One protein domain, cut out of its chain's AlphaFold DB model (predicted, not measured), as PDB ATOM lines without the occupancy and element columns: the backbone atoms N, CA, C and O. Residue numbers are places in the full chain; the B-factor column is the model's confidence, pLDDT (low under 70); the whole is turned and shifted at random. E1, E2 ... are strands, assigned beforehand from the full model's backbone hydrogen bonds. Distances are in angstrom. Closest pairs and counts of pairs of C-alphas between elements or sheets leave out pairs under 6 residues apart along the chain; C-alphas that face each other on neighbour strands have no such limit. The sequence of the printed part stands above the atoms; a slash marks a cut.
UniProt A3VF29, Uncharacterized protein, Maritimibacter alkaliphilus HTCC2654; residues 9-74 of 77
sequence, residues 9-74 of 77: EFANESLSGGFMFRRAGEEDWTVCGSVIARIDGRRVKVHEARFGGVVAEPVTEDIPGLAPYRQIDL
ATOM      1  N   GLU A   9     180.988  97.637 117.234       97.94
ATOM      2  CA  GLU A   9     180.062  96.574 116.854       97.94
ATOM      3  C   GLU A   9     179.286  96.120 118.094       97.94
ATOM      4  O   GLU A   9     179.824  96.102 119.202       97.94
ATOM      5  N   PHE A  10     178.018  95.760 117.905       96.50
ATOM      6  CA  PHE A  10     177.111  95.362 118.979       96.50
ATOM      7  C   PHE A  10     176.395  94.072 118.604       96.50
ATOM      8  O   PHE A  10     176.014  93.891 117.448       96.50
ATOM      9  N   ALA A  11     176.185  93.208 119.589       95.00
ATOM     10  CA  ALA A  11     175.497  91.941 119.410       95.00
ATOM     11  C   ALA A  11     174.828  91.494 120.712       95.00
ATOM     12  O   ALA A  11     175.131  92.000 121.798       95.00
ATOM     13  N   ASN A  12     173.938  90.513 120.593       92.69
ATOM     14  CA  ASN A  12     173.478  89.749 121.738       92.69
ATOM     15  C   ASN A  12     174.486  88.634 122.042       92.69
ATOM     16  O   ASN A  12     175.038  88.035 121.121       92.69
ATOM     17  N   GLU A  13     174.718  88.355 123.323       91.25
ATOM     18  CA  GLU A  13     175.628  87.283 123.757       91.25
ATOM     19  C   GLU A  13     175.110  85.904 123.317       91.25
ATOM     20  O   GLU A  13     175.877  85.030 122.916       91.25
ATOM     21  N   SER A  14     173.790  85.707 123.371       87.75
ATOM     22  CA  SER A  14     173.139  84.439 123.050       87.75
ATOM     23  C   SER A  14     171.703  84.636 122.552       87.75
ATOM     24  O   SER A  14     171.129  85.716 122.676       87.75
ATOM     25  N   LEU A  15     171.075  83.559 122.060       80.31
ATOM     26  CA  LEU A  15     169.636  83.539 121.741       80.31
ATOM     27  C   LEU A  15     168.744  83.740 122.978       80.31
ATOM     28  O   LEU A  15     167.608  84.187 122.849       80.31
ATOM     29  N   SER A  16     169.245  83.397 124.169       81.19
ATOM     30  CA  SER A  16     168.574  83.642 125.454       81.19
ATOM     31  C   SER A  16     168.747  85.072 125.972       81.19
ATOM     32  O   SER A  16     168.158  85.418 126.995       81.19
ATOM     33  N   GLY A  17     169.530  85.887 125.268       83.69
ATOM     34  CA  GLY A  17     169.776  87.287 125.562       83.69
ATOM     35  C   GLY A  17     171.194  87.573 126.045       83.69
ATOM     36  O   GLY A  17     172.103  86.752 125.869       83.69
ATOM     37  N   GLY A  18     171.369  88.750 126.642       89.25
ATOM     38  CA  GLY A  18     172.667  89.314 127.001       89.25
ATOM     39  C   GLY A  18     173.160  90.278 125.929       89.25
ATOM     40  O   GLY A  18     172.820  90.155 124.755       89.25
ATOM     41  N   PHE A  19     173.963  91.260 126.327       93.44
ATOM     42  CA  PHE A  19     174.443  92.316 125.444       93.44
ATOM     43  C   PHE A  19     175.966  92.366 125.462       93.44
ATOM     44  O   PHE A  19     176.602  92.282 126.513       93.44
ATOM     45  N   MET A  20     176.563  92.513 124.287       95.75
ATOM     46  CA  MET A  20     178.004  92.626 124.153       95.75
ATOM     47  C   MET A  20     178.388  93.625 123.071       95.75
ATOM     48  O   MET A  20     177.629  93.909 122.141       95.75
ATOM     49  N   PHE A  21     179.591  94.164 123.206       96.81
ATOM     50  CA  PHE A  21     180.180  95.056 122.221       96.81
ATOM     51  C   PHE A  21     181.644  94.705 121.991       96.81
ATOM     52  O   PHE A  21     182.278  94.052 122.821       96.81
ATOM     53  N   ARG A  22     182.187  95.206 120.889       97.50
ATOM     54  CA  ARG A  22     183.627  95.280 120.654       97.50
ATOM     55  C   ARG A  22     183.958  96.504 119.819       97.50
ATOM     56  O   ARG A  22     183.069  97.102 119.200       97.50
ATOM     57  N   ARG A  23     185.231  96.873 119.773       96.94
ATOM     58  CA  ARG A  23     185.714  97.784 118.736       96.94
ATOM     59  C   ARG A  23     185.825  97.041 117.416       96.94
ATOM     60  O   ARG A  23     186.222  95.882 117.378       96.94
ATOM     61  N   ALA A  24     185.499  97.717 116.321       96.69
ATOM     62  CA  ALA A  24     185.623  97.134 114.995       96.69
ATOM     63  C   ALA A  24     187.058  96.658 114.736       96.69
ATOM     64  O   ALA A  24     187.998  97.452 114.811       96.69
ATOM     65  N   GLY A  25     187.194  95.371 114.421       96.06
ATOM     66  CA  GLY A  25     188.481  94.707 114.208       96.06
ATOM     67  C   GLY A  25     189.076  94.028 115.446       96.06
ATOM     68  O   GLY A  25     190.069  93.324 115.295       96.06
ATOM     69  N   GLU A  26     188.490  94.189 116.636       96.88
ATOM     70  CA  GLU A  26     188.834  93.355 117.794       96.88
ATOM     71  C   GLU A  26     188.257  91.938 117.626       96.88
ATOM     72  O   GLU A  26     187.179  91.736 117.055       96.88
ATOM     73  N   GLU A  27     188.984  90.938 118.121       95.75
ATOM     74  CA  GLU A  27     188.523  89.545 118.120       95.75
ATOM     75  C   GLU A  27     187.515  89.306 119.249       95.75
ATOM     76  O   GLU A  27     186.446  88.731 119.026       95.75
ATOM     77  N   ASP A  28     187.834  89.807 120.443       96.44
ATOM     78  CA  ASP A  28     187.087  89.541 121.663       96.44
ATOM     79  C   ASP A  28     185.883  90.466 121.848       96.44
ATOM     80  O   ASP A  28     185.926  91.672 121.595       96.44
ATOM     81  N   TRP A  29     184.803  89.891 122.374       96.38
ATOM     82  CA  TRP A  29     183.600  90.619 122.759       96.38
ATOM     83  C   TRP A  29     183.573  90.883 124.262       96.38
ATOM     84  O   TRP A  29     183.888  90.016 125.076       96.38
ATOM     85  N   THR A  30     183.130  92.079 124.643       95.00
ATOM     86  CA  THR A  30     182.914  92.462 126.040       95.00
ATOM     87  C   THR A  30     181.429  92.402 126.384       95.00
ATOM     88  O   THR A  30     180.636  93.188 125.861       95.00
ATOM     89  N   VAL A  31     181.057  91.512 127.308       93.81
ATOM     90  CA  VAL A  31     179.687  91.393 127.835       93.81
ATOM     91  C   VAL A  31     179.387  92.525 128.821       93.81
ATOM     92  O   VAL A  31     180.181  92.829 129.717       93.81
ATOM     93  N   CYS A  32     178.237  93.176 128.660       91.75
ATOM     94  CA  CYS A  32     177.783  94.271 129.513       91.75
ATOM     95  C   CYS A  32     176.256  94.446 129.454       91.75
ATOM     96  O   CYS A  32     175.548  93.717 128.774       91.75
ATOM     97  N   GLY A  33     175.727  95.410 130.204       89.81
ATOM     98  CA  GLY A  33     174.304  95.752 130.188       89.81
ATOM     99  C   GLY A  33     173.918  96.763 129.121       89.81
ATOM    100  O   GLY A  33     172.823  96.726 128.568       89.81
ATOM    101  N   SER A  34     174.805  97.726 128.897       92.12
ATOM    102  CA  SER A  34     174.617  98.792 127.923       92.12
ATOM    103  C   SER A  34     175.926  99.534 127.687       92.12
ATOM    104  O   SER A  34     176.813  99.550 128.547       92.12
ATOM    105  N   VAL A  35     176.021 100.192 126.539       94.19
ATOM    106  CA  VAL A  35     177.137 101.065 126.176       94.19
ATOM    107  C   VAL A  35     176.608 102.464 125.893       94.19
ATOM    108  O   VAL A  35     175.670 102.625 125.117       94.19
ATOM    109  N   ILE A  36     177.235 103.489 126.471       94.62
ATOM    110  CA  ILE A  36     177.079 104.856 125.974       94.62
ATOM    111  C   ILE A  36     178.086 105.051 124.841       94.62
ATOM    112  O   ILE A  36     179.295 104.933 125.049       94.62
ATOM    113  N   ALA A  37     177.581 105.339 123.645       95.56
ATOM    114  CA  ALA A  37     178.351 105.540 122.421       95.56
ATOM    115  C   ALA A  37     177.949 106.850 121.730       95.56
ATOM    116  O   ALA A  37     177.050 107.565 122.175       95.56
ATOM    117  N   ARG A  38     178.618 107.169 120.617       95.19
ATOM    118  CA  ARG A  38     178.238 108.258 119.712       95.19
ATOM    119  C   ARG A  38     177.656 107.727 118.405       95.19
ATOM    120  O   ARG A  38     178.283 106.888 117.752       95.19
ATOM    121  N   ILE A  39     176.510 108.273 118.004       94.12
ATOM    122  CA  ILE A  39     175.957 108.188 116.644       94.12
ATOM    123  C   ILE A  39     175.791 109.625 116.160       94.12
ATOM    124  O   ILE A  39     175.156 110.424 116.842       94.12
ATOM    125  N   ASP A  40     176.411 109.962 115.028       91.88
ATOM    126  CA  ASP A  40     176.386 111.322 114.467       91.88
ATOM    127  C   ASP A  40     176.754 112.410 115.507       91.88
ATOM    128  O   ASP A  40     176.067 113.407 115.712       91.88
ATOM    129  N   GLY A  41     177.804 112.142 116.294       89.31
ATOM    130  CA  GLY A  41     178.287 113.032 117.359       89.31
ATOM    131  C   GLY A  41     177.425 113.094 118.631       89.31
ATOM    132  O   GLY A  41     177.895 113.621 119.642       89.31
ATOM    133  N   ARG A  42     176.215 112.522 118.632       91.44
ATOM    134  CA  ARG A  42     175.277 112.534 119.767       91.44
ATOM    135  C   ARG A  42     175.472 111.319 120.666       91.44
ATOM    136  O   ARG A  42     175.665 110.212 120.171       91.44
ATOM    137  N   ARG A  43     175.390 111.521 121.987       92.75
ATOM    138  CA  ARG A  43     175.424 110.421 122.964       92.75
ATOM    139  C   ARG A  43     174.146 109.596 122.844       92.75
ATOM    140  O   ARG A  43     173.045 110.140 122.917       92.75
ATOM    141  N   VAL A  44     174.316 108.291 122.700       93.75
ATOM    142  CA  VAL A  44     173.238 107.304 122.672       93.75
ATOM    143  C   VAL A  44     173.559 106.186 123.648       93.75
ATOM    144  O   VAL A  44     174.728 105.838 123.828       93.75
ATOM    145  N   LYS A  45     172.529 105.616 124.261       93.88
ATOM    146  CA  LYS A  45     172.627 104.364 125.001       93.88
ATOM    147  C   LYS A  45     172.276 103.229 124.049       93.88
ATOM    148  O   LYS A  45     171.222 103.252 123.422       93.88
ATOM    149  N   VAL A  46     173.167 102.254 123.941       94.62
ATOM    150  CA  VAL A  46     172.973 101.037 123.156       94.62
ATOM    151  C   VAL A  46     172.829  99.869 124.117       94.62
ATOM    152  O   VAL A  46     173.650  99.726 125.024       94.62
ATOM    153  N   HIS A  47     171.783  99.067 123.960       93.19
ATOM    154  CA  HIS A  47     171.524  97.917 124.823       93.19
ATOM    155  C   HIS A  47     170.670  96.860 124.121       93.19
ATOM    156  O   HIS A  47     170.179  97.064 123.008       93.19
ATOM    157  N   GLU A  48     170.480  95.722 124.781       92.44
ATOM    158  CA  GLU A  48     169.554  94.687 124.330       92.44
ATOM    159  C   GLU A  48     168.091  95.152 124.453       92.44
ATOM    160  O   GLU A  48     167.647  95.639 125.496       92.44
ATOM    161  N   ALA A  49     167.324  94.974 123.380       88.31
ATOM    162  CA  ALA A  49     165.878  95.115 123.366       88.31
ATOM    163  C   ALA A  49     165.202  93.870 123.964       88.31
ATOM    164  O   ALA A  49     165.705  92.757 123.844       88.31
ATOM    165  N   ARG A  50     163.985  94.031 124.501       80.25
ATOM    166  CA  ARG A  50     163.203  92.940 125.130       80.25
ATOM    167  C   ARG A  50     162.996  91.682 124.272       80.25
ATOM    168  O   ARG A  50     162.671  90.642 124.829       80.25
ATOM    169  N   PHE A  51     163.148  91.772 122.950       78.69
ATOM    170  CA  PHE A  51     162.931  90.667 122.010       78.69
ATOM    171  C   PHE A  51     164.221  90.210 121.306       78.69
ATOM    172  O   PHE A  51     164.158  89.706 120.190       78.69
ATOM    173  N   GLY A  52     165.387  90.408 121.936       78.50
ATOM    174  CA  GLY A  52     166.671  89.902 121.429       78.50
ATOM    175  C   GLY A  52     167.251  90.699 120.260       78.50
ATOM    176  O   GLY A  52     168.016  90.165 119.467       78.50
ATOM    177  N   GLY A  53     166.857  91.967 120.120       89.62
ATOM    178  CA  GLY A  53     167.493  92.912 119.200       89.62
ATOM    179  C   GLY A  53     168.479  93.826 119.920       89.62
ATOM    180  O   GLY A  53     168.529  93.853 121.149       89.62
ATOM    181  N   VAL A  54     169.206  94.643 119.162       93.12
ATOM    182  CA  VAL A  54     169.991  95.765 119.694       93.12
ATOM    183  C   VAL A  54     169.223  97.058 119.440       93.12
ATOM    184  O   VAL A  54     168.792  97.318 118.317       93.12
ATOM    185  N   VAL A  55     169.053  97.874 120.477       93.69
ATOM    186  CA  VAL A  55     168.412  99.189 120.389       93.69
ATOM    187  C   VAL A  55     169.414 100.281 120.732       93.69
ATOM    188  O   VAL A  55     170.249 100.114 121.619       93.69
ATOM    189  N   ALA A  56     169.323 101.397 120.014       94.12
ATOM    190  CA  ALA A  56     170.020 102.631 120.331       94.12
ATOM    191  C   ALA A  56     168.982 103.720 120.611       94.12
ATOM    192  O   ALA A  56     168.131 104.002 119.766       94.12
ATOM    193  N   GLU A  57     169.065 104.338 121.782       93.12
ATOM    194  CA  GLU A  57     168.167 105.408 122.210       93.12
ATOM    195  C   GLU A  57     168.961 106.641 122.672       93.12
ATOM    196  O   GLU A  57     170.104 106.513 123.129       93.12
ATOM    197  N   PRO A  58     168.411 107.861 122.538       91.56
ATOM    198  CA  PRO A  58     169.019 109.048 123.130       91.56
ATOM    199  C   PRO A  58     169.218 108.864 124.638       91.56
ATOM    200  O   PRO A  58     168.363 108.303 125.315       91.56
ATOM    201  N   VAL A  59     170.320 109.377 125.184       87.00
ATOM    202  CA  VAL A  59     170.524 109.363 126.640       87.00
ATOM    203  C   VAL A  59     169.563 110.366 127.287       87.00
ATOM    204  O   VAL A  59     169.792 111.573 127.216       87.00
ATOM    205  N   THR A  60     168.493 109.877 127.913       69.25
ATOM    206  CA  THR A  60     167.564 110.676 128.723       69.25
ATOM    207  C   THR A  60     167.870 110.446 130.201       69.25
ATOM    208  O   THR A  60     167.416 109.462 130.773       69.25
ATOM    209  N   GLU A  61     168.668 111.344 130.785       63.53
ATOM    210  CA  GLU A  61     169.125 111.327 132.187       63.53
ATOM    211  C   GLU A  61     169.970 110.096 132.591       63.53
ATOM    212  O   GLU A  61     169.848 108.993 132.060       63.53
ATOM    213  N   ASP A  62     170.923 110.304 133.506       55.19
ATOM    214  CA  ASP A  62     171.813 109.249 134.004       55.19
ATOM    215  C   ASP A  62     170.999 108.375 134.967       55.19
ATOM    216  O   ASP A  62     170.946 108.630 136.165       55.19
ATOM    217  N   ILE A  63     170.256 107.402 134.433       53.69
ATOM    218  CA  ILE A  63     169.588 106.398 135.261       53.69
ATOM    219  C   ILE A  63     170.700 105.453 135.731       53.69
ATOM    220  O   ILE A  63     171.206 104.688 134.901       53.69
ATOM    221  N   PRO A  64     171.119 105.491 137.014       52.56
ATOM    222  CA  PRO A  64     172.137 104.581 137.511       52.56
ATOM    223  C   PRO A  64     171.652 103.162 137.242       52.56
ATOM    224  O   PRO A  64     170.552 102.784 137.651       52.56
ATOM    225  N   GLY A  65     172.445 102.412 136.476       52.44
ATOM    226  CA  GLY A  65     172.089 101.066 136.055       52.44
ATOM    227  C   GLY A  65     171.656 100.244 137.263       52.44
ATOM    228  O   GLY A  65     172.422 100.078 138.212       52.44
ATOM    229  N   LEU A  66     170.417  99.751 137.237       51.31
ATOM    230  CA  LEU A  66     169.971  98.742 138.182       51.31
ATOM    231  C   LEU A  66     170.907  97.541 138.013       51.31
ATOM    232  O   LEU A  66     170.953  96.917 136.948       51.31
ATOM    233  N   ALA A  67     171.696  97.254 139.048       45.16
ATOM    234  CA  ALA A  67     172.461  96.019 139.127       45.16
ATOM    235  C   ALA A  67     171.499  94.848 138.857       45.16
ATOM    236  O   ALA A  67     170.402  94.834 139.423       45.16
ATOM    237  N   PRO A  68     171.863  93.904 137.970       53.75
ATOM    238  CA  PRO A  68     173.238  93.443 137.728       53.75
ATOM    239  C   PRO A  68     173.938  93.926 136.436       53.75
ATOM    240  O   PRO A  68     175.054  93.491 136.157       53.75
ATOM    241  N   TYR A  69     173.345  94.813 135.634       67.69
ATOM    242  CA  TYR A  69     173.822  95.043 134.262       67.69
ATOM    243  C   TYR A  69     174.748  96.268 134.144       67.69
ATOM    244  O   TYR A  69     174.299  97.413 134.113       67.69
ATOM    245  N   ARG A  70     176.068  96.032 134.071       86.12
ATOM    246  CA  ARG A  70     177.110  97.077 133.984       86.12
ATOM    247  C   ARG A  70     176.913  97.976 132.754       86.12
ATOM    248  O   ARG A  70     176.979  97.491 131.628       86.12
ATOM    249  N   GLN A  71     176.749  99.282 132.962       89.38
ATOM    250  CA  GLN A  71     176.827 100.291 131.898       89.38
ATOM    251  C   GLN A  71     178.286 100.702 131.670       89.38
ATOM    252  O   GLN A  71     179.021 100.945 132.631       89.38
ATOM    253  N   ILE A  72     178.706 100.802 130.410       91.88
ATOM    254  CA  ILE A  72     180.053 101.236 130.023       91.88
ATOM    255  C   ILE A  72     179.936 102.524 129.204       91.88
ATOM    256  O   ILE A  72     179.313 102.537 128.147       91.88
ATOM    257  N   ASP A  73     180.522 103.621 129.683       92.56
ATOM    258  CA  ASP A  73     180.564 104.884 128.938       92.56
ATOM    259  C   ASP A  73     181.847 104.956 128.108       92.56
ATOM    260  O   ASP A  73     182.923 105.204 128.647       92.56
ATOM    261  N   LEU A  74     181.727 104.742 126.796       93.50
ATOM    262  CA  LEU A  74     182.843 104.832 125.853       93.50
ATOM    263  C   LEU A  74     182.953 106.220 125.218       93.50
ATOM    264  O   LEU A  74     183.759 106.408 124.318       93.50
TER     265      LEU A  74
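What this domain is: This is residues 9 to 74 of the 77 residues of an uncharacterized protein of Maritimibacter alkaliphilus HTCC2654 (UniProt A3VF29). Two small strand sheets form a sandwich, one of four strands, E6, E5, E4, E7, and one of three, E1, E2, E3, with their strands crossed at 36 degrees. A loop of residues 59 to 70 with no named element leads from E6 to E7, at opposite edges of the larger sheet. The printed part has 66 residues, with no named helix and seven named strands in the order E1 to E7: all strand. The larger sheet is mixed, the smaller antiparallel. The whole is compact, radius of gyration of the C-alphas 11.5 A, spanning 29 by 27 by 19 A.

How they stand to each other: In the larger, strongly twisted sheet, E4, residues 34 to 39, E5, residues 42 to 48, and E6, residues 54 to 58, form a meander, each strand the antiparallel neighbour of the one before. N 37 and O 44 are 2.9 A apart, N 45 and O 57 2.8 A, both within hydrogen-bond range. Edge strand E7, residues 71 to 73, is parallel to E4, with N 36 and O 72 at 2.8 A. E1, residues 9 to 14, E2, residues 17 to 23, and E3, residues 30 to 32, form the second meander, with N 11 and O 20 at 3.0 A and N 30 and O 21 at 2.8 A. Between the sheets, the closest C-alphas of E2 and E5 are those of Phe 19 and Glu 48, 5.5 A apart. E3 and E4 meet only through their link.

Where its parts are: E1 begins at C-alpha 9 (180.062, 96.574, 116.854) and measures 15.3 A. E2 measures 20.3 A, E3 6.5 A, E4 14.7 A, E5 19.3 A and E6 13.8 A. E7, 6.6 A, ends at C-alpha 73 (180.564, 104.884, 128.938).

The domain as a whole: The C-alphas of Glu 27 and Glu 61, the two farthest apart, are 32.4 A apart. The printed part has no cut. The link E6 to E7 is long. Residues 60 to 69 have pLDDT under 70.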